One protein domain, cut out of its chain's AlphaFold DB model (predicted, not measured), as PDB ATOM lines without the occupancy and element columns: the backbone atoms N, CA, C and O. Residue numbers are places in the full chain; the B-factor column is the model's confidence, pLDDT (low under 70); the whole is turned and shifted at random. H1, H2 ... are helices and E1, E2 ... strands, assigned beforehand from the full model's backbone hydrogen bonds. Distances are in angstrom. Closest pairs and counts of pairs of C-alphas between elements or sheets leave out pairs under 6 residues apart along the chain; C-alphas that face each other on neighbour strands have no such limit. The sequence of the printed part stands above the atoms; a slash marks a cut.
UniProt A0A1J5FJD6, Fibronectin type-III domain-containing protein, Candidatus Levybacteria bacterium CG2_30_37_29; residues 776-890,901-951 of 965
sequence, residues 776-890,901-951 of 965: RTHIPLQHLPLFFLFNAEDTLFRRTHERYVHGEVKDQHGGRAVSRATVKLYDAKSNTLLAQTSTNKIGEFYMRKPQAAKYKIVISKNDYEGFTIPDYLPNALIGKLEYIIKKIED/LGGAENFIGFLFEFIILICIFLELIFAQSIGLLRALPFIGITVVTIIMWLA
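What this domain is: This is residues 776 to 890 and 901 to 951 of the 965 residues of the protein "Fibronectin type-III domain-containing protein" of Candidatus Levybacteria bacterium CG2_30_37_29 (UniProt A0A1J5FJD6). A small sandwich of two three-stranded sheets, partly face to face with their strands crossed at 41 degrees, makes one lobe; the helical hairpin H3 and H4 makes a long arm reaching away from it, with H1 between the two and H2 at the start of H3. The 166 printed residues hold four named helices and six named strands, in the order H1, E1 to E6, H2, H3, H4, a mixed class. One sheet runs E4, E1, E6 and is mixed; the other runs E3, E2, E5 and is antiparallel. The whole is loose and elongated, with a radius of gyration of the C-alphas of 19.3 A and spans of 62 by 39 by 26 A.

How they stand to each other: Begin at E1, residues 804 to 811, the inner strand between E4, residues 844 to 848, and E6, residues 881 to 885. E4 is antiparallel to E1, with N 805 and O 847 2.9 A apart; E6 is parallel to it, with N 808 and O 881 2.7 A apart. In the other sheet look at E2, residues 822 to 827: it forms a hairpin with E3, residues 833 to 838, where N 823 and O 837 are 2.8 A apart, and is antiparallel to E5, residues 854 to 860, where N 824 and O 858 are 2.8 A apart. The facing parts of the sheets are 9.4 A centre to centre. H1, residues 781 to 795, only grazes the sheet E4 E1 E6 with residues 783 to 790; its closest C-alphas to E4 are those of Phe 787 and Tyr 846, 7.1 A. H4, residues 932 to 951, only just touches H1, with 3 pairs of C-alphas within 8 A, the closest Phe 788 and Met 948 at 6.2 A. H3, residues 912 to 930, touches H4 at a shallow tilt of 17 degrees, opposite ways, with the C-alphas of Ala 927 and Ala 935 closest at 5.4 A. H2, residues 901 to 910, and H3 meet only through their link. Every O i to N i+4 pair is within hydrogen-bond range in H2, against 9 of 11 in H1, 14 of 15 in H3 and 14 of 16 in H4.

Where its parts are: Find C-alpha 781 at (149.908, 115.365, 133.315), where H1 begins its 21.3 A. E1 spans 23.2 A and E5 20.2 A. H3 runs 26.1 A, and H4 27.0 A to C-alpha 951 at (154.217, 112.068, 117.678), with a kink of 36 degrees near residue 939.

The domain as a whole: The farthest C-alphas, Pro 870 and Ser 929, are 61.9 A apart. Residues 891 to 900 are not printed, a gap of 21.3 A. The link E5 to E6 is long; look there for low confidence at residues 868 to 880.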
ATOM      1  N   ARG A 776     151.201 105.655 130.116       86.62
ATOM      2  CA  ARG A 776     151.890 104.932 129.043       86.62
ATOM      3  C   ARG A 776     153.252 105.534 128.690       86.62
ATOM      4  O   ARG A 776     154.187 104.802 128.355       86.62
ATOM      5  N   THR A 777     153.361 106.861 128.733       86.62
ATOM      6  CA  THR A 777     154.551 107.614 128.299       86.62
ATOM      7  C   THR A 777     155.485 108.017 129.443       86.62
ATOM      8  O   THR A 777     156.606 108.462 129.182       86.62
ATOM      9  N   HIS A 778     155.053 107.852 130.698       87.44
ATOM     10  CA  HIS A 778     155.668 108.403 131.915       87.44
ATOM     11  C   HIS A 778     155.832 109.934 131.893       87.44
ATOM     12  O   HIS A 778     156.675 110.477 132.607       87.44
ATOM     13  N   ILE A 779     155.059 110.646 131.066       87.38
ATOM     14  CA  ILE A 779     155.054 112.111 131.046       87.38
ATOM     15  C   ILE A 779     153.998 112.582 132.047       87.38
ATOM     16  O   ILE A 779     152.824 112.269 131.848       87.38
ATOM     17  N   PRO A 780     154.353 113.342 133.099       85.19
ATOM     18  CA  PRO A 780     153.376 113.843 134.062       85.19
ATOM     19  C   PRO A 780     152.305 114.708 133.390       85.19
ATOM     20  O   PRO A 780     152.631 115.507 132.510       85.19
ATOM     21  N   LEU A 781     151.054 114.612 133.855       84.69
ATOM     22  CA  LEU A 781     149.908 115.365 133.315       84.69
ATOM     23  C   LEU A 781     150.196 116.867 133.143       84.69
ATOM     24  O   LEU A 781     149.901 117.441 132.099       84.69
ATOM     25  N   GLN A 782     150.861 117.487 134.123       85.31
ATOM     26  CA  GLN A 782     151.243 118.908 134.104       85.31
ATOM     27  C   GLN A 782     152.199 119.298 132.959       85.31
ATOM     28  O   GLN A 782     152.279 120.466 132.581       85.31
ATOM     29  N   HIS A 783     152.941 118.341 132.398       84.50
ATOM     30  CA  HIS A 783     153.922 118.570 131.334       84.50
ATOM     31  C   HIS A 783     153.430 118.108 129.955       84.50
ATOM     32  O   HIS A 783     154.111 118.352 128.958       84.50
ATOM     33  N   LEU A 784     152.239 117.508 129.863       85.44
ATOM     34  CA  LEU A 784     151.628 117.121 128.588       85.44
ATOM     35  C   LEU A 784     151.400 118.303 127.628       85.44
ATOM     36  O   LEU A 784     151.748 118.153 126.454       85.44
ATOM     37  N   PRO A 785     150.920 119.491 128.065       86.00
ATOM     38  CA  PRO A 785     150.769 120.633 127.162       86.00
ATOM     39  C   PRO A 785     152.106 121.082 126.572       86.00
ATOM     40  O   PRO A 785     152.194 121.435 125.399       86.00
ATOM     41  N   LEU A 786     153.171 121.033 127.379       84.25
ATOM     42  CA  LEU A 786     154.513 121.373 126.928       84.25
ATOM     43  C   LEU A 786     155.035 120.352 125.915       84.25
ATOM     44  O   LEU A 786     155.602 120.745 124.899       84.25
ATOM     45  N   PHE A 787     154.811 119.060 126.167       84.56
ATOM     46  CA  PHE A 787     155.139 117.996 125.223       84.56
ATOM     47  C   PHE A 787     154.406 118.188 123.892       84.56
ATOM     48  O   PHE A 787     155.028 118.091 122.835       84.56
ATOM     49  N   PHE A 788     153.109 118.504 123.925       84.12
ATOM     50  CA  PHE A 788     152.338 118.765 122.713       84.12
ATOM     51  C   PHE A 788     152.878 119.975 121.949       84.12
ATOM     52  O   PHE A 788     153.162 119.846 120.763       84.12
ATOM     53  N   LEU A 789     153.102 121.114 122.615       82.38
ATOM     54  CA  LEU A 789     153.642 122.323 121.981       82.38
ATOM     55  C   LEU A 789     155.025 122.088 121.364       82.38
ATOM     56  O   LEU A 789     155.242 122.459 120.215       82.38
ATOM     57  N   PHE A 790     155.924 121.414 122.088       82.12
ATOM     58  CA  PHE A 790     157.255 121.063 121.592       82.12
ATOM     59  C   PHE A 790     157.178 120.237 120.302       82.12
ATOM     60  O   PHE A 790     157.839 120.546 119.315       82.12
ATOM     61  N   ASN A 791     156.336 119.199 120.284       79.00
ATOM     62  CA  ASN A 791     156.188 118.334 119.113       79.00
ATOM     63  C   ASN A 791     155.392 118.992 117.977       79.00
ATOM     64  O   ASN A 791     155.661 118.712 116.809       79.00
ATOM     65  N   ALA A 792     154.428 119.857 118.289       75.56
ATOM     66  CA  ALA A 792     153.677 120.618 117.301       75.56
ATOM     67  C   ALA A 792     154.577 121.646 116.598       75.56
ATOM     68  O   ALA A 792     154.533 121.750 115.376       75.56
ATOM     69  N   GLU A 793     155.441 122.359 117.328       76.88
ATOM     70  CA  GLU A 793     156.407 123.297 116.739       76.88
ATOM     71  C   GLU A 793     157.451 122.596 115.854       76.88
ATOM     72  O   GLU A 793     157.766 123.106 114.776       76.88
ATOM     73  N   ASP A 794     157.906 121.406 116.255       70.50
ATOM     74  CA  ASP A 794     158.819 120.549 115.484       70.50
ATOM     75  C   ASP A 794     158.152 119.998 114.204       70.50
ATOM     76  O   ASP A 794     158.710 120.056 113.107       70.50
ATOM     77  N   THR A 795     156.917 119.498 114.320       68.06
ATOM     78  CA  THR A 795     156.262 118.729 113.246       68.06
ATOM     79  C   THR A 795     155.437 119.592 112.288       68.06
ATOM     80  O   THR A 795     155.456 119.338 111.085       68.06
ATOM     81  N   LEU A 796     154.706 120.590 112.798       64.06
ATOM     82  CA  LEU A 796     153.780 121.420 112.011       64.06
ATOM     83  C   LEU A 796     154.405 122.752 111.581       64.06
ATOM     84  O   LEU A 796     154.139 123.209 110.474       64.06
ATOM     85  N   PHE A 797     155.241 123.368 112.425       65.88
ATOM     86  CA  PHE A 797     155.753 124.726 112.186       65.88
ATOM     87  C   PHE A 797     157.236 124.795 111.797       65.88
ATOM     88  O   PHE A 797     157.703 125.881 111.458       65.88
ATOM     89  N   ARG A 798     157.971 123.669 111.835       62.62
ATOM     90  CA  ARG A 798     159.418 123.572 111.538       62.62
ATOM     91  C   ARG A 798     160.249 124.687 112.204       62.62
ATOM     92  O   ARG A 798     161.141 125.260 111.581       62.62
ATOM     93  N   ARG A 799     159.930 125.040 113.454       63.72
ATOM     94  CA  ARG A 799     160.627 126.102 114.205       63.72
ATOM     95  C   ARG A 799     161.834 125.551 114.968       63.72
ATOM     96  O   ARG A 799     161.837 124.392 115.373       63.72
ATOM     97  N   THR A 800     162.853 126.385 115.193       60.59
ATOM     98  CA  THR A 800     164.032 126.024 115.999       60.59
ATOM     99  C   THR A 800     163.675 125.939 117.489       60.59
ATOM    100  O   THR A 800     162.915 126.748 118.021       60.59
ATOM    101  N   HIS A 801     164.234 124.947 118.192       67.38
ATOM    102  CA  HIS A 801     163.913 124.608 119.590       67.38
ATOM    103  C   HIS A 801     164.472 125.593 120.642       67.38
ATOM    104  O   HIS A 801     164.586 125.257 121.816       67.38
ATOM    105  N   GLU A 802     164.793 126.828 120.257       67.06
ATOM    106  CA  GLU A 802     165.521 127.816 121.074       67.06
ATOM    107  C   GLU A 802     164.802 128.222 122.373       67.06
ATOM    108  O   GLU A 802     165.422 128.726 123.313       67.06
ATOM    109  N   ARG A 803     163.486 127.990 122.443       74.12
ATOM    110  CA  ARG A 803     162.624 128.310 123.593       74.12
ATOM    111  C   ARG A 803     162.571 127.203 124.649       74.12
ATOM    112  O   ARG A 803     161.978 127.405 125.714       74.12
ATOM    113  N   TYR A 804     163.180 126.050 124.382       80.75
ATOM    114  CA  TYR A 804     163.127 124.884 125.257       80.75
ATOM    115  C   TYR A 804     164.522 124.383 125.597       80.75
ATOM    116  O   TYR A 804     165.428 124.385 124.771       80.75
ATOM    117  N   VAL A 805     164.666 123.887 126.820       81.50
ATOM    118  CA  VAL A 805     165.793 123.038 127.198       81.50
ATOM    119  C   VAL A 805     165.312 121.603 127.056       81.50
ATOM    120  O   VAL A 805     164.338 121.208 127.704       81.50
ATOM    121  N   HIS A 806     165.961 120.840 126.180       84.19
ATOM    122  CA  HIS A 806     165.609 119.450 125.941       84.19
ATOM    123  C   HIS A 806     166.841 118.558 125.889       84.19
ATOM    124  O   HIS A 806     167.925 118.967 125.468       84.19
ATOM    125  N   GLY A 807     166.656 117.313 126.300       83.75
ATOM    126  CA  GLY A 807     167.740 116.357 126.336       83.75
ATOM    127  C   GLY A 807     167.280 114.942 126.622       83.75
ATOM    128  O   GLY A 807     166.087 114.662 126.714       83.75
ATOM    129  N   GLU A 808     168.249 114.051 126.742       86.50
ATOM    130  CA  GLU A 808     168.077 112.635 126.998       86.50
ATOM    131  C   GLU A 808     169.021 112.184 128.108       86.50
ATOM    132  O   GLU A 808     170.175 112.605 128.167       86.50
ATOM    133  N   VAL A 809     168.523 111.314 128.979       85.31
ATOM    134  CA  VAL A 809     169.292 110.679 130.046       85.31
ATOM    135  C   VAL A 809     169.406 109.189 129.742       85.31
ATOM    136  O   VAL A 809     168.391 108.499 129.596       85.31
ATOM    137  N   LYS A 810     170.638 108.695 129.644       84.75
ATOM    138  CA  LYS A 810     170.990 107.305 129.339       84.75
ATOM    139  C   LYS A 810     171.781 106.688 130.489       84.75
ATOM    140  O   LYS A 810     172.433 107.382 131.265       84.75
ATOM    141  N   ASP A 811     171.696 105.373 130.599       82.62
ATOM    142  CA  ASP A 811     172.488 104.584 131.535       82.62
ATOM    143  C   ASP A 811     173.914 104.386 130.996       82.62
ATOM    144  O   ASP A 811     174.099 104.160 129.795       82.62
ATOM    145  N   GLN A 812     174.914 104.451 131.878       77.88
ATOM    146  CA  GLN A 812     176.324 104.220 131.549       77.88
ATOM    147  C   GLN A 812     176.577 102.796 131.048       77.88
ATOM    148  O   GLN A 812     177.385 102.604 130.140       77.88
ATOM    149  N   HIS A 813     175.871 101.802 131.596       62.12
ATOM    150  CA  HIS A 813     175.963 100.418 131.137       62.12
ATOM    151  C   HIS A 813     174.826 100.098 130.156       62.12
ATOM    152  O   HIS A 813     173.676  99.872 130.532       62.12
ATOM    153  N   GLY A 814     175.161 100.070 128.862       62.56
ATOM    154  CA  GLY A 814     174.275  99.612 127.785       62.56
ATOM    155  C   GLY A 814     173.451 100.694 127.083       62.56
ATOM    156  O   GLY A 814     172.597 100.347 126.268       62.56
ATOM    157  N   GLY A 815     173.661 101.983 127.385       69.75
ATOM    158  CA  GLY A 815     173.065 103.106 126.645       69.75
ATOM    159  C   GLY A 815     171.533 103.179 126.695       69.75
ATOM    160  O   GLY A 815     170.920 103.918 125.924       69.75
ATOM    161  N   ARG A 816     170.900 102.408 127.590       78.06
ATOM    162  CA  ARG A 816     169.442 102.334 127.724       78.06
ATOM    163  C   ARG A 816     168.903 103.644 128.289       78.06
ATOM    164  O   ARG A 816     169.492 104.243 129.183       78.06
ATOM    165  N   ALA A 817     167.754 104.069 127.783       82.69
ATOM    166  CA  ALA A 817     167.097 105.280 128.240       82.69
ATOM    167  C   ALA A 817     166.645 105.176 129.708       82.69
ATOM    168  O   ALA A 817     165.978 104.213 130.096       82.69
ATOM    169  N   VAL A 818     166.951 106.191 130.521       84.69
ATOM    170  CA  VAL A 818     166.556 106.220 131.932       84.69
ATOM    171  C   VAL A 818     165.240 106.963 132.090       84.69
ATOM    172  O   VAL A 818     165.184 108.187 132.007       84.69
ATOM    173  N   SER A 819     164.168 106.228 132.378       85.38
ATOM    174  CA  SER A 819     162.856 106.824 132.640       85.38
ATOM    175  C   SER A 819     162.679 107.323 134.082       85.38
ATOM    176  O   SER A 819     163.259 106.740 135.001       85.38
ATOM    177  N   ARG A 820     161.842 108.356 134.285       84.94
ATOM    178  CA  ARG A 820     161.503 108.974 135.583       84.94
ATOM    179  C   ARG A 820     162.704 109.531 136.358       84.94
ATOM    180  O   ARG A 820     162.666 109.627 137.582       84.94
ATOM    181  N   ALA A 821     163.773 109.908 135.665       85.38
ATOM    182  CA  ALA A 821     164.848 110.684 136.267       85.38
ATOM    183  C   ALA A 821     164.375 112.129 136.447       85.38
ATOM    184  O   ALA A 821     163.814 112.719 135.523       85.38
ATOM    185  N   THR A 822     164.571 112.690 137.636       87.69
ATOM    186  CA  THR A 822     164.221 114.079 137.930       87.69
ATOM    187  C   THR A 822     165.331 114.982 137.420       87.69
ATOM    188  O   THR A 822     166.478 114.831 137.828       87.69
ATOM    189  N   VAL A 823     164.989 115.931 136.552       86.31
ATOM    190  CA  VAL A 823     165.916 116.925 136.004       86.31
ATOM    191  C   VAL A 823     165.543 118.286 136.576       86.31
ATOM    192  O   VAL A 823     164.449 118.794 136.319       86.31
ATOM    193  N   LYS A 824     166.439 118.865 137.373       87.06
ATOM    194  CA  LYS A 824     166.282 120.179 138.004       87.06
ATOM    195  C   LYS A 824     167.263 121.170 137.398       87.06
ATOM    196  O   LYS A 824     168.448 120.874 137.273       87.06
ATOM    197  N   LEU A 825     166.762 122.347 137.054       85.06
ATOM    198  CA  LEU A 825     167.522 123.459 136.504       85.06
ATOM    199  C   LEU A 825     167.622 124.558 137.561       85.06
ATOM    200  O   LEU A 825     166.599 125.038 138.042       85.06
ATOM    201  N   TYR A 826     168.839 124.960 137.902       82.62
ATOM    202  CA  TYR A 826     169.145 125.993 138.886       82.62
ATOM    203  C   TYR A 826     169.810 127.201 138.221       82.62
ATOM    204  O   TYR A 826     170.538 127.052 137.234       82.62
ATOM    205  N   ASP A 827     169.596 128.389 138.787       81.75
ATOM    206  CA  ASP A 827     170.398 129.568 138.451       81.75
ATOM    207  C   ASP A 827     171.821 129.381 138.989       81.75
ATOM    208  O   ASP A 827     172.022 129.105 140.172       81.75
ATOM    209  N   ALA A 828     172.820 129.544 138.125       75.69
ATOM    210  CA  ALA A 828     174.225 129.419 138.488       75.69
ATOM    211  C   ALA A 828     174.675 130.411 139.573       75.69
ATOM    212  O   ALA A 828     175.590 130.090 140.329       75.69
ATOM    213  N   LYS A 829     174.068 131.609 139.638       75.88
ATOM    214  CA  LYS A 829     174.504 132.684 140.547       75.88
ATOM    215  C   LYS A 829     173.854 132.595 141.928       75.88
ATOM    216  O   LYS A 829     174.527 132.807 142.929       75.88
ATOM    217  N   SER A 830     172.556 132.302 141.975       78.88
ATOM    218  CA  SER A 830     171.758 132.278 143.209       78.88
ATOM    219  C   SER A 830     171.459 130.866 143.729       78.88
ATOM    220  O   SER A 830     170.957 130.713 144.840       78.88
ATOM    221  N   ASN A 831     171.763 129.827 142.941       80.56
ATOM    222  CA  ASN A 831     171.450 128.423 143.221       80.56
ATOM    223  C   ASN A 831     169.952 128.175 143.510       80.56
ATOM    224  O   ASN A 831     169.590 127.195 144.161       80.56
ATOM    225  N   THR A 832     169.065 129.046 143.011       85.25
ATOM    226  CA  THR A 832     167.608 128.891 143.113       85.25
ATOM    227  C   THR A 832     167.087 127.953 142.032       85.25
ATOM    228  O   THR A 832     167.537 128.020 140.887       85.25
ATOM    229  N   LEU A 833     166.117 127.098 142.368       86.00
ATOM    230  CA  LEU A 833     165.464 126.205 141.410       86.00
ATOM    231  C   LEU A 833     164.609 127.019 140.425       86.00
ATOM    232  O   LEU A 833     163.660 127.681 140.832       86.00
ATOM    233  N   LEU A 834     164.932 126.942 139.136       84.12
ATOM    234  CA  LEU A 834     164.238 127.651 138.056       84.12
ATOM    235  C   LEU A 834     163.182 126.786 137.366       84.12
ATOM    236  O   LEU A 834     162.119 127.276 136.996       84.12
ATOM    237  N   ALA A 835     163.480 125.505 137.154       82.81
ATOM    238  CA  ALA A 835     162.564 124.564 136.520       82.81
ATOM    239  C   ALA A 835     162.861 123.129 136.956       82.81
ATOM    240  O   ALA A 835     164.000 122.773 137.255       82.81
ATOM    241  N   GLN A 836     161.833 122.286 136.957       88.00
ATOM    242  CA  GLN A 836     161.951 120.859 137.233       88.00
ATOM    243  C   GLN A 836     161.071 120.080 136.258       88.00
ATOM    244  O   GLN A 836     159.960 120.500 135.937       88.00
ATOM    245  N   THR A 837     161.563 118.935 135.797       87.12
ATOM    246  CA  THR A 837     160.789 117.975 135.005       87.12
ATOM    247  C   THR A 837     161.268 116.548 135.280       87.12
ATOM    248  O   THR A 837     162.221 116.339 136.035       87.12
ATOM    249  N   SER A 838     160.616 115.562 134.672       88.25
ATOM    250  CA  SER A 838     161.021 114.158 134.716       88.25
ATOM    251  C   SER A 838     161.207 113.594 133.313       88.25
ATOM    252  O   SER A 838     160.485 113.971 132.390       88.25
ATOM    253  N   THR A 839     162.129 112.648 133.155       88.69
ATOM    254  CA  THR A 839     162.313 111.960 131.874       88.69
ATOM    255  C   THR A 839     161.153 111.012 131.555       88.69
ATOM    256  O   THR A 839     160.646 110.301 132.429       88.69
ATOM    257  N   ASN A 840     160.746 110.968 130.286       88.06
ATOM    258  CA  ASN A 840     159.706 110.071 129.773       88.06
ATOM    259  C   ASN A 840     160.201 108.605 129.685       88.06
ATOM    260  O   ASN A 840     161.332 108.286 130.063       88.06
ATOM    261  N   LYS A 841     159.376 107.670 129.195       85.00
ATOM    262  CA  LYS A 841     159.741 106.237 129.065       85.00
ATOM    263  C   LYS A 841     160.943 105.974 128.140       85.00
ATOM    264  O   LYS A 841     161.598 104.950 128.287       85.00
ATOM    265  N   ILE A 842     161.266 106.914 127.248       84.44
ATOM    266  CA  ILE A 842     162.428 106.869 126.345       84.44
ATOM    267  C   ILE A 842     163.552 107.822 126.776       84.44
ATOM    268  O   ILE A 842     164.403 108.169 125.958       84.44
ATOM    269  N   GLY A 843     163.575 108.226 128.053       81.56
ATOM    270  CA  GLY A 843     164.684 108.954 128.678       81.56
ATOM    271  C   GLY A 843     164.763 110.436 128.334       81.56
ATOM    272  O   GLY A 843     165.705 111.100 128.749       81.56
ATOM    273  N   GLU A 844     163.794 110.980 127.601       87.19
ATOM    274  CA  GLU A 844     163.817 112.373 127.160       87.19
ATOM    275  C   GLU A 844     163.133 113.294 128.158       87.19
ATOM    276  O   GLU A 844     162.132 112.926 128.777       87.19
ATOM    277  N   PHE A 845     163.630 114.520 128.259       87.50
ATOM    278  CA  PHE A 845     163.022 115.574 129.053       87.50
ATOM    279  C   PHE A 845     162.915 116.873 128.258       87.50
ATOM    280  O   PHE A 845     163.722 117.148 127.366       87.50
ATOM    281  N   TYR A 846     161.920 117.683 128.619       85.50
ATOM    282  CA  TYR A 846     161.639 118.974 127.996       85.50
ATOM    283  C   TYR A 846     161.183 119.955 129.069       85.50
ATOM    284  O   TYR A 846     160.324 119.634 129.890       85.50
ATOM    285  N   MET A 847     161.727 121.164 129.047       84.56
ATOM    286  CA  MET A 847     161.289 122.265 129.903       84.56
ATOM    287  C   MET A 847     161.373 123.586 129.140       84.56
ATOM    288  O   MET A 847     162.182 123.735 128.223       84.56
ATOM    289  N   ARG A 848     160.531 124.561 129.496       81.38
ATOM    290  CA  ARG A 848     160.667 125.921 128.955       81.38
ATOM    291  C   ARG A 848     161.964 126.529 129.462       81.38
ATOM    292  O   ARG A 848     162.290 126.355 130.632       81.38
ATOM    293  N   LYS A 849     162.675 127.246 128.597       79.88
ATOM    294  CA  LYS A 849     163.923 127.923 128.947       79.88
ATOM    295  C   LYS A 849     163.635 129.135 129.854       79.88
ATOM    296  O   LYS A 849     163.017 130.088 129.379       79.88
ATOM    297  N   PRO A 850     164.039 129.126 131.139       76.88
ATOM    298  CA  PRO A 850     163.883 130.279 132.025       76.88
ATOM    299  C   PRO A 850     164.987 131.309 131.759       76.88
ATOM    300  O   PRO A 850     166.067 130.936 131.320       76.88
ATOM    301  N   GLN A 851     164.766 132.599 132.016       74.44
ATOM    302  CA  GLN A 851     165.798 133.622 131.794       74.44
ATOM    303  C   GLN A 851     166.901 133.535 132.864       74.44
ATOM    304  O   GLN A 851     166.654 133.862 134.021       74.44
ATOM    305  N   ALA A 852     168.112 133.112 132.487       70.62
ATOM    306  CA  ALA A 852     169.304 133.184 133.339       70.62
ATOM    307  C   ALA A 852     170.581 133.305 132.489       70.62
ATOM    308  O   ALA A 852     170.617 132.880 131.335       70.62
ATOM    309  N   ALA A 853     171.643 133.885 133.055       65.69
ATOM    310  CA  ALA A 853     172.918 134.063 132.350       65.69
ATOM    311  C   ALA A 853     173.704 132.745 132.204       65.69
ATOM    312  O   ALA A 853     174.357 132.518 131.182       65.69
ATOM    313  N   LYS A 854     173.632 131.884 133.226       76.62
ATOM    314  CA  LYS A 854     174.251 130.557 133.274       76.62
ATOM    315  C   LYS A 854     173.359 129.591 134.060       76.62
ATOM    316  O   LYS A 854     172.728 130.004 135.032       76.62
ATOM    317  N   TYR A 855     173.345 128.318 133.677       79.44
ATOM    318  CA  TYR A 855     172.514 127.294 134.321       79.44
ATOM    319  C   TYR A 855     173.339 126.181 134.968       79.44
ATOM    320  O   TYR A 855     174.400 125.811 134.463       79.44
ATOM    321  N   LYS A 856     172.795 125.598 136.041       81.56
ATOM    322  CA  LYS A 856     173.271 124.357 136.664       81.56
ATOM    323  C   LYS A 856     172.177 123.291 136.580       81.56
ATOM    324  O   LYS A 856     171.062 123.527 137.038       81.56
ATOM    325  N   ILE A 857     172.477 122.129 136.001       83.19
ATOM    326  CA  ILE A 857     171.526 121.009 135.889       83.19
ATOM    327  C   ILE A 857     171.912 119.916 136.883       83.19
ATOM    328  O   ILE A 857     173.070 119.502 136.952       83.19
ATOM    329  N   VAL A 858     170.919 119.446 137.634       83.75
ATOM    330  CA  VAL A 858     171.033 118.313 138.554       83.75
ATOM    331  C   VAL A 858     170.054 117.237 138.105       83.75
ATOM    332  O   VAL A 858     168.854 117.496 137.985       83.75
ATOM    333  N   ILE A 859     170.567 116.034 137.864       85.75
ATOM    334  CA  ILE A 859     169.789 114.855 137.501       85.75
ATOM    335  C   ILE A 859     169.847 113.877 138.669       85.75
ATOM    336  O   ILE A 859     170.926 113.488 139.114       85.75
ATOM    337  N   SER A 860     168.686 113.466 139.168       82.88
ATOM    338  CA  SER A 860     168.600 112.493 140.255       82.88
ATOM    339  C   SER A 860     167.530 111.434 140.003       82.88
ATOM    340  O   SER A 860     166.447 111.712 139.483       82.88
ATOM    341  N   LYS A 861     167.832 110.193 140.390       83.19
ATOM    342  CA  LYS A 861     166.899 109.063 140.412       83.19
ATOM    343  C   LYS A 861     167.322 108.113 141.531       83.19
ATOM    344  O   LYS A 861     168.510 107.908 141.712       83.19
ATOM    345  N   ASN A 862     166.363 107.535 142.253       75.94
ATOM    346  CA  ASN A 862     166.630 106.770 143.481       75.94
ATOM    347  C   ASN A 862     167.606 105.591 143.307       75.94
ATOM    348  O   ASN A 862     168.305 105.263 144.255       75.94
ATOM    349  N   ASP A 863     167.672 104.993 142.114       73.62
ATOM    350  CA  ASP A 863     168.533 103.834 141.825       73.62
ATOM    351  C   ASP A 863     169.831 104.226 141.076       73.62
ATOM    352  O   ASP A 863     170.518 103.372 140.519       73.62
ATOM    353  N   TYR A 864     170.138 105.525 140.981       78.50
ATOM    354  CA  TYR A 864     171.277 106.074 140.237       78.50
ATOM    355  C   TYR A 864     172.051 107.082 141.089       78.50
ATOM    356  O   TYR A 864     171.475 107.790 141.915       78.50
ATOM    357  N   GLU A 865     173.359 107.173 140.864       74.00
ATOM    358  CA  GLU A 865     174.198 108.170 141.520       74.00
ATOM    359  C   GLU A 865     173.728 109.573 141.091       74.00
ATOM    360  O   GLU A 865     173.431 109.821 139.917       74.00
ATOM    361  N   GLY A 866     173.605 110.497 142.051       66.62
ATOM    362  CA  GLY A 866     173.176 111.867 141.774       66.62
ATOM    363  C   GLY A 866     174.171 112.563 140.849       66.62
ATOM    364  O   GLY A 866     175.309 112.812 141.239       66.62
ATOM    365  N   PHE A 867     173.744 112.906 139.637       73.25
ATOM    366  CA  PHE A 867     174.607 113.503 138.625       73.25
ATOM    367  C   PHE A 867     174.402 115.018 138.587       73.25
ATOM    368  O   PHE A 867     173.324 115.513 138.253       73.25
ATOM    369  N   THR A 868     175.446 115.767 138.935       69.94
ATOM    370  CA  THR A 868     175.477 117.229 138.811       69.94
ATOM    371  C   THR A 868     176.537 117.605 137.795       69.94
ATOM    372  O   THR A 868     177.676 117.161 137.909       69.94
ATOM    373  N   ILE A 869     176.173 118.425 136.811       66.62
ATOM    374  CA  ILE A 869     177.135 118.891 135.810       66.62
ATOM    375  C   ILE A 869     178.159 119.812 136.500       66.62
ATOM    376  O   ILE A 869     177.736 120.751 137.181       66.62
ATOM    377  N   PRO A 870     179.473 119.567 136.342       57.22
ATOM    378  CA  PRO A 870     180.511 120.387 136.968       57.22
ATOM    379  C   PRO A 870     180.648 121.784 136.334       57.22
ATOM    380  O   PRO A 870     180.990 122.730 137.041       57.22
ATOM    381  N   ASP A 871     180.304 121.940 135.050       61.91
ATOM    382  CA  ASP A 871     180.389 123.209 134.317       61.91
ATOM    383  C   ASP A 871     179.046 123.949 134.200       61.91
ATOM    384  O   ASP A 871     177.987 123.370 133.946       61.91
ATOM    385  N   TYR A 872     179.104 125.276 134.331       67.06
ATOM    386  CA  TYR A 872     177.957 126.158 134.128       67.06
ATOM    387  C   TYR A 872     177.662 126.353 132.635       67.06
ATOM    388  O   TYR A 872     178.477 126.916 131.901       67.06
ATOM    389  N   LEU A 873     176.464 125.964 132.193       67.31
ATOM    390  CA  LEU A 873     176.061 126.068 130.788       67.31
ATOM    391  C   LEU A 873     175.709 127.524 130.420       67.31
ATOM    392  O   LEU A 873     174.935 128.153 131.153       67.31
ATOM    393  N   PRO A 874     176.229 128.077 129.304       62.41
ATOM    394  CA  PRO A 874     175.906 129.431 128.855       62.41
ATOM    395  C   PRO A 874     174.461 129.536 128.341       62.41
ATOM    396  O   PRO A 874     173.876 128.567 127.862       62.41
ATOM    397  N   ASN A 875     173.892 130.747 128.375       58.38
ATOM    398  CA  ASN A 875     172.526 131.021 127.902       58.38
ATOM    399  C   ASN A 875     172.291 130.646 126.415       58.38
ATOM    400  O   ASN A 875     171.157 130.428 126.000       58.38
ATOM    401  N   ALA A 876     173.337 130.489 125.600       55.47
ATOM    402  CA  ALA A 876     173.255 130.073 124.192       55.47
ATOM    403  C   ALA A 876     173.104 128.547 123.987       55.47
ATOM    404  O   ALA A 876     173.671 127.981 123.058       55.47
ATOM    405  N   LEU A 877     172.357 127.857 124.854       59.00
ATOM    406  CA  LEU A 877     172.035 126.436 124.691       59.00
ATOM    407  C   LEU A 877     171.225 126.209 123.401       59.00
ATOM    408  O   LEU A 877     170.021 126.467 123.371       59.00
ATOM    409  N   ILE A 878     171.901 125.743 122.348       53.56
ATOM    410  CA  ILE A 878     171.315 125.326 121.070       53.56
ATOM    411  C   ILE A 878     171.739 123.871 120.841       53.56
ATOM    412  O   ILE A 878     172.869 123.606 120.444       53.56
ATOM    413  N   GLY A 879     170.849 122.918 121.131       60.78
ATOM    414  CA  GLY A 879     171.080 121.500 120.840       60.78
ATOM    415  C   GLY A 879     170.482 120.527 121.857       60.78
ATOM    416  O   GLY A 879     170.139 120.898 122.979       60.78
ATOM    417  N   LYS A 880     170.370 119.260 121.442       68.75
ATOM    418  CA  LYS A 880     169.925 118.138 122.277       68.75
ATOM    419  C   LYS A 880     171.007 117.811 123.306       68.75
ATOM    420  O   LYS A 880     172.107 117.419 122.929       68.75
ATOM    421  N   LEU A 881     170.686 117.929 124.589       77.62
ATOM    422  CA  LEU A 881     171.608 117.568 125.667       77.62
ATOM    423  C   LEU A 881     171.565 116.056 125.908       77.62
ATOM    424  O   LEU A 881     170.489 115.516 126.133       77.62
ATOM    425  N   GLU A 882     172.698 115.360 125.874       77.69
ATOM    426  CA  GLU A 882     172.762 113.937 126.230       77.69
ATOM    427  C   GLU A 882     173.566 113.751 127.515       77.69
ATOM    428  O   GLU A 882     174.702 114.210 127.620       77.69
ATOM    429  N   TYR A 883     172.964 113.080 128.498       81.62
ATOM    430  CA  TYR A 883     173.563 112.836 129.805       81.62
ATOM    431  C   TYR A 883     173.609 111.351 130.107       81.62
ATOM    432  O   TYR A 883     172.622 110.641 129.918       81.62
ATOM    433  N   ILE A 884     174.748 110.897 130.615       79.38
ATOM    434  CA  ILE A 884     174.964 109.511 131.011       79.38
ATOM    435  C   ILE A 884     175.094 109.481 132.530       79.38
ATOM    436  O   ILE A 884     175.950 110.167 133.083       79.38
ATOM    437  N   ILE A 885     174.234 108.714 133.197       82.81
ATOM    438  CA  ILE A 885     174.248 108.568 134.656       82.81
ATOM    439  C   ILE A 885     174.558 107.126 135.053       82.81
ATOM    440  O   ILE A 885     174.141 106.180 134.380       82.81
ATOM    441  N   LYS A 886     175.301 106.962 136.151       79.62
ATOM    442  CA  LYS A 886     175.739 105.660 136.659       79.62
ATOM    443  C   LYS A 886     174.702 105.082 137.617       79.62
ATOM    444  O   LYS A 886     174.247 105.767 138.534       79.62
ATOM    445  N   LYS A 887     174.301 103.833 137.390       77.19
ATOM    446  CA  LYS A 887     173.393 103.107 138.281       77.19
ATOM    447  C   LYS A 887     174.124 102.717 139.571       77.19
ATOM    448  O   LYS A 887     175.270 102.279 139.502       77.19
ATOM    449  N   ILE A 888     173.475 102.870 140.724       75.81
ATOM    450  CA  ILE A 888     174.021 102.392 142.003       75.81
ATOM    451  C   ILE A 888     173.892 100.862 141.992       75.81
ATOM    452  O   ILE A 888     172.785 100.343 141.829       75.81
ATOM    453  N   GLU A 889     175.006 100.134 142.106       60.69
ATOM    454  CA  GLU A 889     175.002  98.677 142.294       60.69
ATOM    455  C   GLU A 889     174.600  98.353 143.734       60.69
ATOM    456  O   GLU A 889     175.427  98.023 144.570       60.69
ATOM    457  N   ASP A 890     173.307  98.461 144.019       50.28
ATOM    458  CA  ASP A 890     172.688  97.819 145.171       50.28
ATOM    459  C   ASP A 890     171.339  97.247 144.745       50.28
ATOM    460  O   ASP A 890     170.592  97.850 143.970       50.28
ATOM    461  N   LEU A 901     151.863  98.265 142.036       65.56
ATOM    462  CA  LEU A 901     151.767  99.543 141.313       65.56
ATOM    463  C   LEU A 901     152.350  99.450 139.897       65.56
ATOM    464  O   LEU A 901     151.742  99.953 138.958       65.56
ATOM    465  N   GLY A 902     153.500  98.787 139.731       68.25
ATOM    466  CA  GLY A 902     154.118  98.586 138.418       68.25
ATOM    467  C   GLY A 902     153.279  97.698 137.492       68.25
ATOM    468  O   GLY A 902     153.193  97.966 136.294       68.25
ATOM    469  N   GLY A 903     152.610  96.678 138.041       71.38
ATOM    470  CA  GLY A 903     151.650  95.852 137.303       71.38
ATOM    471  C   GLY A 903     150.437  96.652 136.820       71.38
ATOM    472  O   GLY A 903     150.092  96.591 135.639       71.38
ATOM    473  N   ALA A 904     149.839  97.457 137.704       71.56
ATOM    474  CA  ALA A 904     148.718  98.334 137.362       71.56
ATOM    475  C   ALA A 904     149.106  99.381 136.304       71.56
ATOM    476  O   ALA A 904     148.355  99.621 135.361       71.56
ATOM    477  N   GLU A 905     150.301  99.963 136.417       76.62
ATOM    478  CA  GLU A 905     150.829 100.935 135.460       76.62
ATOM    479  C   GLU A 905     150.965 100.341 134.048       76.62
ATOM    480  O   GLU A 905     150.506 100.931 133.067       76.62
ATOM    481  N   ASN A 906     151.533  99.138 133.945       76.31
ATOM    482  CA  ASN A 906     151.681  98.440 132.668       76.31
ATOM    483  C   ASN A 906     150.328  98.045 132.065       76.31
ATOM    484  O   ASN A 906     150.143  98.175 130.855       76.31
ATOM    485  N   PHE A 907     149.377  97.612 132.894       78.81
ATOM    486  CA  PHE A 907     148.025  97.279 132.452       78.81
ATOM    487  C   PHE A 907     147.275  98.511 131.918       78.81
ATOM    488  O   PHE A 907     146.743  98.478 130.810       78.81
ATOM    489  N   ILE A 908     147.306  99.633 132.649       79.44
ATOM    490  CA  ILE A 908     146.685 100.900 132.222       79.44
ATOM    491  C   ILE A 908     147.336 101.426 130.937       79.44
ATOM    492  O   ILE A 908     146.639 101.929 130.055       79.44
ATOM    493  N   GLY A 909     148.660 101.303 130.816       77.88
ATOM    494  CA  GLY A 909     149.386 101.682 129.606       77.88
ATOM    495  C   GLY A 909     149.042 100.810 128.394       77.88
ATOM    496  O   GLY A 909     148.985 101.336 127.283       77.88
ATOM    497  N   PHE A 910     148.793  99.509 128.598       81.75
ATOM    498  CA  PHE A 910     148.386  98.556 127.556       81.75
ATOM    499  C   PHE A 910     146.954  98.798 127.060       81.75
ATOM    500  O   PHE A 910     146.683  98.659 125.873       81.75
ATOM    501  N   LEU A 911     146.043  99.207 127.946       82.88
ATOM    502  CA  LEU A 911     144.653  99.499 127.580       82.88
ATOM    503  C   LEU A 911     144.468 100.810 126.806       82.88
ATOM    504  O   LEU A 911     143.376 101.063 126.304       82.88
ATOM    505  N   PHE A 912     145.499 101.648 126.699       88.00
ATOM    506  CA  PHE A 912     145.409 102.981 126.104       88.00
ATOM    507  C   PHE A 912     144.773 103.002 124.702       88.00
ATOM    508  O   PHE A 912     143.847 103.778 124.465       88.00
ATOM    509  N   GLU A 913     145.219 102.154 123.770       86.75
ATOM    510  CA  GLU A 913     144.653 102.117 122.414       86.75
ATOM    511  C   GLU A 913     143.202 101.656 122.419       86.75
ATOM    512  O   GLU A 913     142.387 102.178 121.661       86.75
ATOM    513  N   PHE A 914     142.868 100.705 123.293       85.50
ATOM    514  CA  PHE A 914     141.502 100.222 123.440       85.50
ATOM    515  C   PHE A 914     140.585 101.323 123.989       85.50
ATOM    516  O   PHE A 914     139.482 101.514 123.484       85.50
ATOM    517  N   ILE A 915     141.072 102.114 124.952       85.12
ATOM    518  CA  ILE A 915     140.364 103.281 125.495       85.12
ATOM    519  C   ILE A 915     140.123 104.323 124.395       85.12
ATOM    520  O   ILE A 915     139.010 104.830 124.290       85.12
ATOM    521  N   ILE A 916     141.108 104.604 123.533       86.50
ATOM    522  CA  ILE A 916     140.925 105.533 122.402       86.50
ATOM    523  C   ILE A 916     139.872 105.027 121.412       86.50
ATOM    524  O   ILE A 916     139.047 105.814 120.948       86.50
ATOM    525  N   LEU A 917     139.870 103.732 121.088       86.88
ATOM    526  CA  LEU A 917     138.864 103.157 120.189       86.88
ATOM    527  C   LEU A 917     137.453 103.261 120.779       86.88
ATOM    528  O   LEU A 917     136.515 103.616 120.064       86.88
ATOM    529  N   ILE A 918     137.315 103.025 122.086       83.69
ATOM    530  CA  ILE A 918     136.052 103.222 122.805       83.69
ATOM    531  C   ILE A 918     135.632 104.699 122.787       83.69
ATOM    532  O   ILE A 918     134.453 104.970 122.560       83.69
ATOM    533  N   CYS A 919     136.564 105.648 122.969       86.38
ATOM    534  CA  CYS A 919     136.270 107.084 122.862       86.38
ATOM    535  C   CYS A 919     135.647 107.431 121.516       86.38
ATOM    536  O   CYS A 919     134.556 107.990 121.482       86.38
ATOM    537  N   ILE A 920     136.301 107.046 120.418       86.56
ATOM    538  CA  ILE A 920     135.826 107.348 119.062       86.56
ATOM    539  C   ILE A 920     134.442 106.733 118.833       86.56
ATOM    540  O   ILE A 920     133.543 107.387 118.307       86.56
ATOM    541  N   PHE A 921     134.254 105.477 119.243       83.12
ATOM    542  CA  PHE A 921     132.989 104.773 119.070       83.12
ATOM    543  C   PHE A 921     131.834 105.449 119.823       83.12
ATOM    544  O   PHE A 921     130.777 105.701 119.242       83.12
ATOM    545  N   LEU A 922     132.036 105.792 121.099       79.31
ATOM    546  CA  LEU A 922     131.014 106.463 121.902       79.31
ATOM    547  C   LEU A 922     130.756 107.890 121.411       79.31
ATOM    548  O   LEU A 922     129.598 108.280 121.290       79.31
ATOM    549  N   GLU A 923     131.794 108.650 121.061       85.44
ATOM    550  CA  GLU A 923     131.650 109.995 120.492       85.44
ATOM    551  C   GLU A 923     130.785 109.993 119.225       85.44
ATOM    552  O   GLU A 923     129.938 110.873 119.074       85.44
ATOM    553  N   LEU A 924     130.921 108.985 118.354       82.12
ATOM    554  CA  LEU A 924     130.083 108.828 117.159       82.12
ATOM    555  C   LEU A 924     128.611 108.541 117.502       82.12
ATOM    556  O   LEU A 924     127.721 109.159 116.917       82.12
ATOM    557  N   ILE A 925     128.346 107.649 118.463       77.38
ATOM    558  CA  ILE A 925     126.979 107.326 118.917       77.38
ATOM    559  C   ILE A 925     126.310 108.552 119.549       77.38
ATOM    560  O   ILE A 925     125.168 108.892 119.222       77.38
ATOM    561  N   PHE A 926     127.024 109.249 120.437       77.75
ATOM    562  CA  PHE A 926     126.503 110.454 121.071       77.75
ATOM    563  C   PHE A 926     126.301 111.567 120.039       77.75
ATOM    564  O   PHE A 926     125.242 112.189 120.054       77.75
ATOM    565  N   ALA A 927     127.220 111.770 119.086       80.06
ATOM    566  CA  ALA A 927     127.096 112.790 118.039       80.06
ATOM    567  C   ALA A 927     125.846 112.616 117.157       80.06
ATOM    568  O   ALA A 927     125.245 113.618 116.766       80.06
ATOM    569  N   GLN A 928     125.420 111.376 116.886       75.44
ATOM    570  CA  GLN A 928     124.159 111.105 116.182       75.44
ATOM    571  C   GLN A 928     122.921 111.530 116.989       75.44
ATOM    572  O   GLN A 928     121.905 111.882 116.398       75.44
ATOM    573  N   SER A 929     123.011 111.526 118.323       72.06
ATOM    574  CA  SER A 929     121.881 111.780 119.227       72.06
ATOM    575  C   SER A 929     121.803 113.236 119.722       72.06
ATOM    576  O   SER A 929     120.726 113.824 119.698       72.06
ATOM    577  N   ILE A 930     122.922 113.845 120.151       74.56
ATOM    578  CA  ILE A 930     122.982 115.249 120.638       74.56
ATOM    579  C   ILE A 930     123.331 116.269 119.541       74.56
ATOM    580  O   ILE A 930     123.271 117.479 119.772       74.56
ATOM    581  N   GLY A 931     123.717 115.793 118.354       76.69
ATOM    582  CA  GLY A 931     124.189 116.608 117.240       76.69
ATOM    583  C   GLY A 931     125.698 116.879 117.270       76.69
ATOM    584  O   GLY A 931     126.322 117.026 118.323       76.69
ATOM    585  N   LEU A 932     126.288 116.999 116.076       79.56
ATOM    586  CA  LEU A 932     127.739 117.111 115.880       79.56
ATOM    587  C   LEU A 932     128.358 118.288 116.649       79.56
ATOM    588  O   LEU A 932     129.395 118.127 117.283       79.56
ATOM    589  N   LEU A 933     127.700 119.454 116.644       79.88
ATOM    590  CA  LEU A 933     128.238 120.688 117.226       79.88
ATOM    591  C   LEU A 933     128.537 120.560 118.730       79.88
ATOM    592  O   LEU A 933     129.510 121.125 119.217       79.88
ATOM    593  N   ARG A 934     127.715 119.795 119.458       75.31
ATOM    594  CA  ARG A 934     127.871 119.578 120.903       75.31
ATOM    595  C   ARG A 934     128.919 118.512 121.230       75.31
ATOM    596  O   ARG A 934     129.513 118.562 122.301       75.31
ATOM    597  N   ALA A 935     129.175 117.584 120.306       81.19
ATOM    598  CA  ALA A 935     130.204 116.552 120.442       81.19
ATOM    599  C   ALA A 935     131.614 117.039 120.043       81.19
ATOM    600  O   ALA A 935     132.610 116.491 120.514       81.19
ATOM    601  N   LEU A 936     131.711 118.097 119.224       83.75
ATOM    602  CA  LEU A 936     132.974 118.675 118.742       83.75
ATOM    603  C   LEU A 936     134.068 118.908 119.803       83.75
ATOM    604  O   LEU A 936     135.212 118.568 119.501       83.75
ATOM    605  N   PRO A 937     133.811 119.470 121.005       82.25
ATOM    606  CA  PRO A 937     134.882 119.694 121.977       82.25
ATOM    607  C   PRO A 937     135.548 118.387 122.432       82.25
ATOM    608  O   PRO A 937     136.764 118.355 122.594       82.25
ATOM    609  N   PHE A 938     134.785 117.300 122.571       86.31
ATOM    610  CA  PHE A 938     135.308 115.987 122.965       86.31
ATOM    611  C   PHE A 938     136.097 115.340 121.831       86.31
ATOM    612  O   PHE A 938     137.258 114.980 122.026       86.31
ATOM    613  N   ILE A 939     135.525 115.347 120.622       86.94
ATOM    614  CA  ILE A 939     136.191 114.875 119.399       86.94
ATOM    615  C   ILE A 939     137.521 115.613 119.205       86.94
ATOM    616  O   ILE A 939     138.545 114.998 118.919       86.94
ATOM    617  N   GLY A 940     137.538 116.932 119.415       86.25
ATOM    618  CA  GLY A 940     138.747 117.747 119.332       86.25
ATOM    619  C   GLY A 940     139.840 117.293 120.303       86.25
ATOM    620  O   GLY A 940     140.997 117.156 119.903       86.25
ATOM    621  N   ILE A 941     139.490 117.003 121.560       85.38
ATOM    622  CA  ILE A 941     140.457 116.527 122.562       85.38
ATOM    623  C   ILE A 941     140.943 115.107 122.234       85.38
ATOM    624  O   ILE A 941     142.140 114.822 122.350       85.38
ATOM    625  N   THR A 942     140.059 114.226 121.767       88.81
ATOM    626  CA  THR A 942     140.425 112.874 121.325       88.81
ATOM    627  C   THR A 942     141.386 112.928 120.134       88.81
ATOM    628  O   THR A 942     142.422 112.261 120.149       88.81
ATOM    629  N   VAL A 943     141.148 113.813 119.160       88.44
ATOM    630  CA  VAL A 943     142.067 114.063 118.036       88.44
ATOM    631  C   VAL A 943     143.428 114.573 118.517       88.44
ATOM    632  O   VAL A 943     144.458 114.056 118.084       88.44
ATOM    633  N   VAL A 944     143.467 115.534 119.446       86.50
ATOM    634  CA  VAL A 944     144.731 116.012 120.042       86.50
ATOM    635  C   VAL A 944     145.484 114.865 120.722       86.50
ATOM    636  O   VAL A 944     146.694 114.729 120.534       86.50
ATOM    637  N   THR A 945     144.776 113.996 121.443       86.94
ATOM    638  CA  THR A 945     145.357 112.825 122.121       86.94
ATOM    639  C   THR A 945     145.949 111.828 121.116       86.94
ATOM    640  O   THR A 945     147.059 111.331 121.318       86.94
ATOM    641  N   ILE A 946     145.277 111.595 119.983       87.62
ATOM    642  CA  ILE A 946     145.787 110.759 118.883       87.62
ATOM    643  C   ILE A 946     147.047 111.377 118.265       87.62
ATOM    644  O   ILE A 946     148.035 110.675 118.048       87.62
ATOM    645  N   ILE A 947     147.056 112.690 118.018       85.81
ATOM    646  CA  ILE A 947     148.225 113.394 117.469       85.81
ATOM    647  C   ILE A 947     149.419 113.283 118.426       85.81
ATOM    648  O   ILE A 947     150.536 112.990 117.990       85.81
ATOM    649  N   MET A 948     149.195 113.461 119.732       84.88
ATOM    650  CA  MET A 948     150.224 113.271 120.760       84.88
ATOM    651  C   MET A 948     150.783 111.847 120.755       84.88
ATOM    652  O   MET A 948     152.002 111.664 120.826       84.88
ATOM    653  N   TRP A 949     149.910 110.845 120.629       87.31
ATOM    654  CA  TRP A 949     150.309 109.447 120.521       87.31
ATOM    655  C   TRP A 949     151.148 109.172 119.274       87.31
ATOM    656  O   TRP A 949     152.223 108.585 119.388       87.31
ATOM    657  N   LEU A 950     150.730 109.656 118.104       85.38
ATOM    658  CA  LEU A 950     151.478 109.489 116.856       85.38
ATOM    659  C   LEU A 950     152.855 110.165 116.913       85.38
ATOM    660  O   LEU A 950     153.847 109.577 116.477       85.38
ATOM    661  N   ALA A 951     152.946 111.369 117.489       82.38
ATOM    662  CA  ALA A 951     154.217 112.068 117.678       82.38
ATOM    663  C   ALA A 951     155.170 111.274 118.587       82.38
ATOM    664  O   ALA A 951     156.353 111.113 118.277       82.38
TER     665      ALA A 951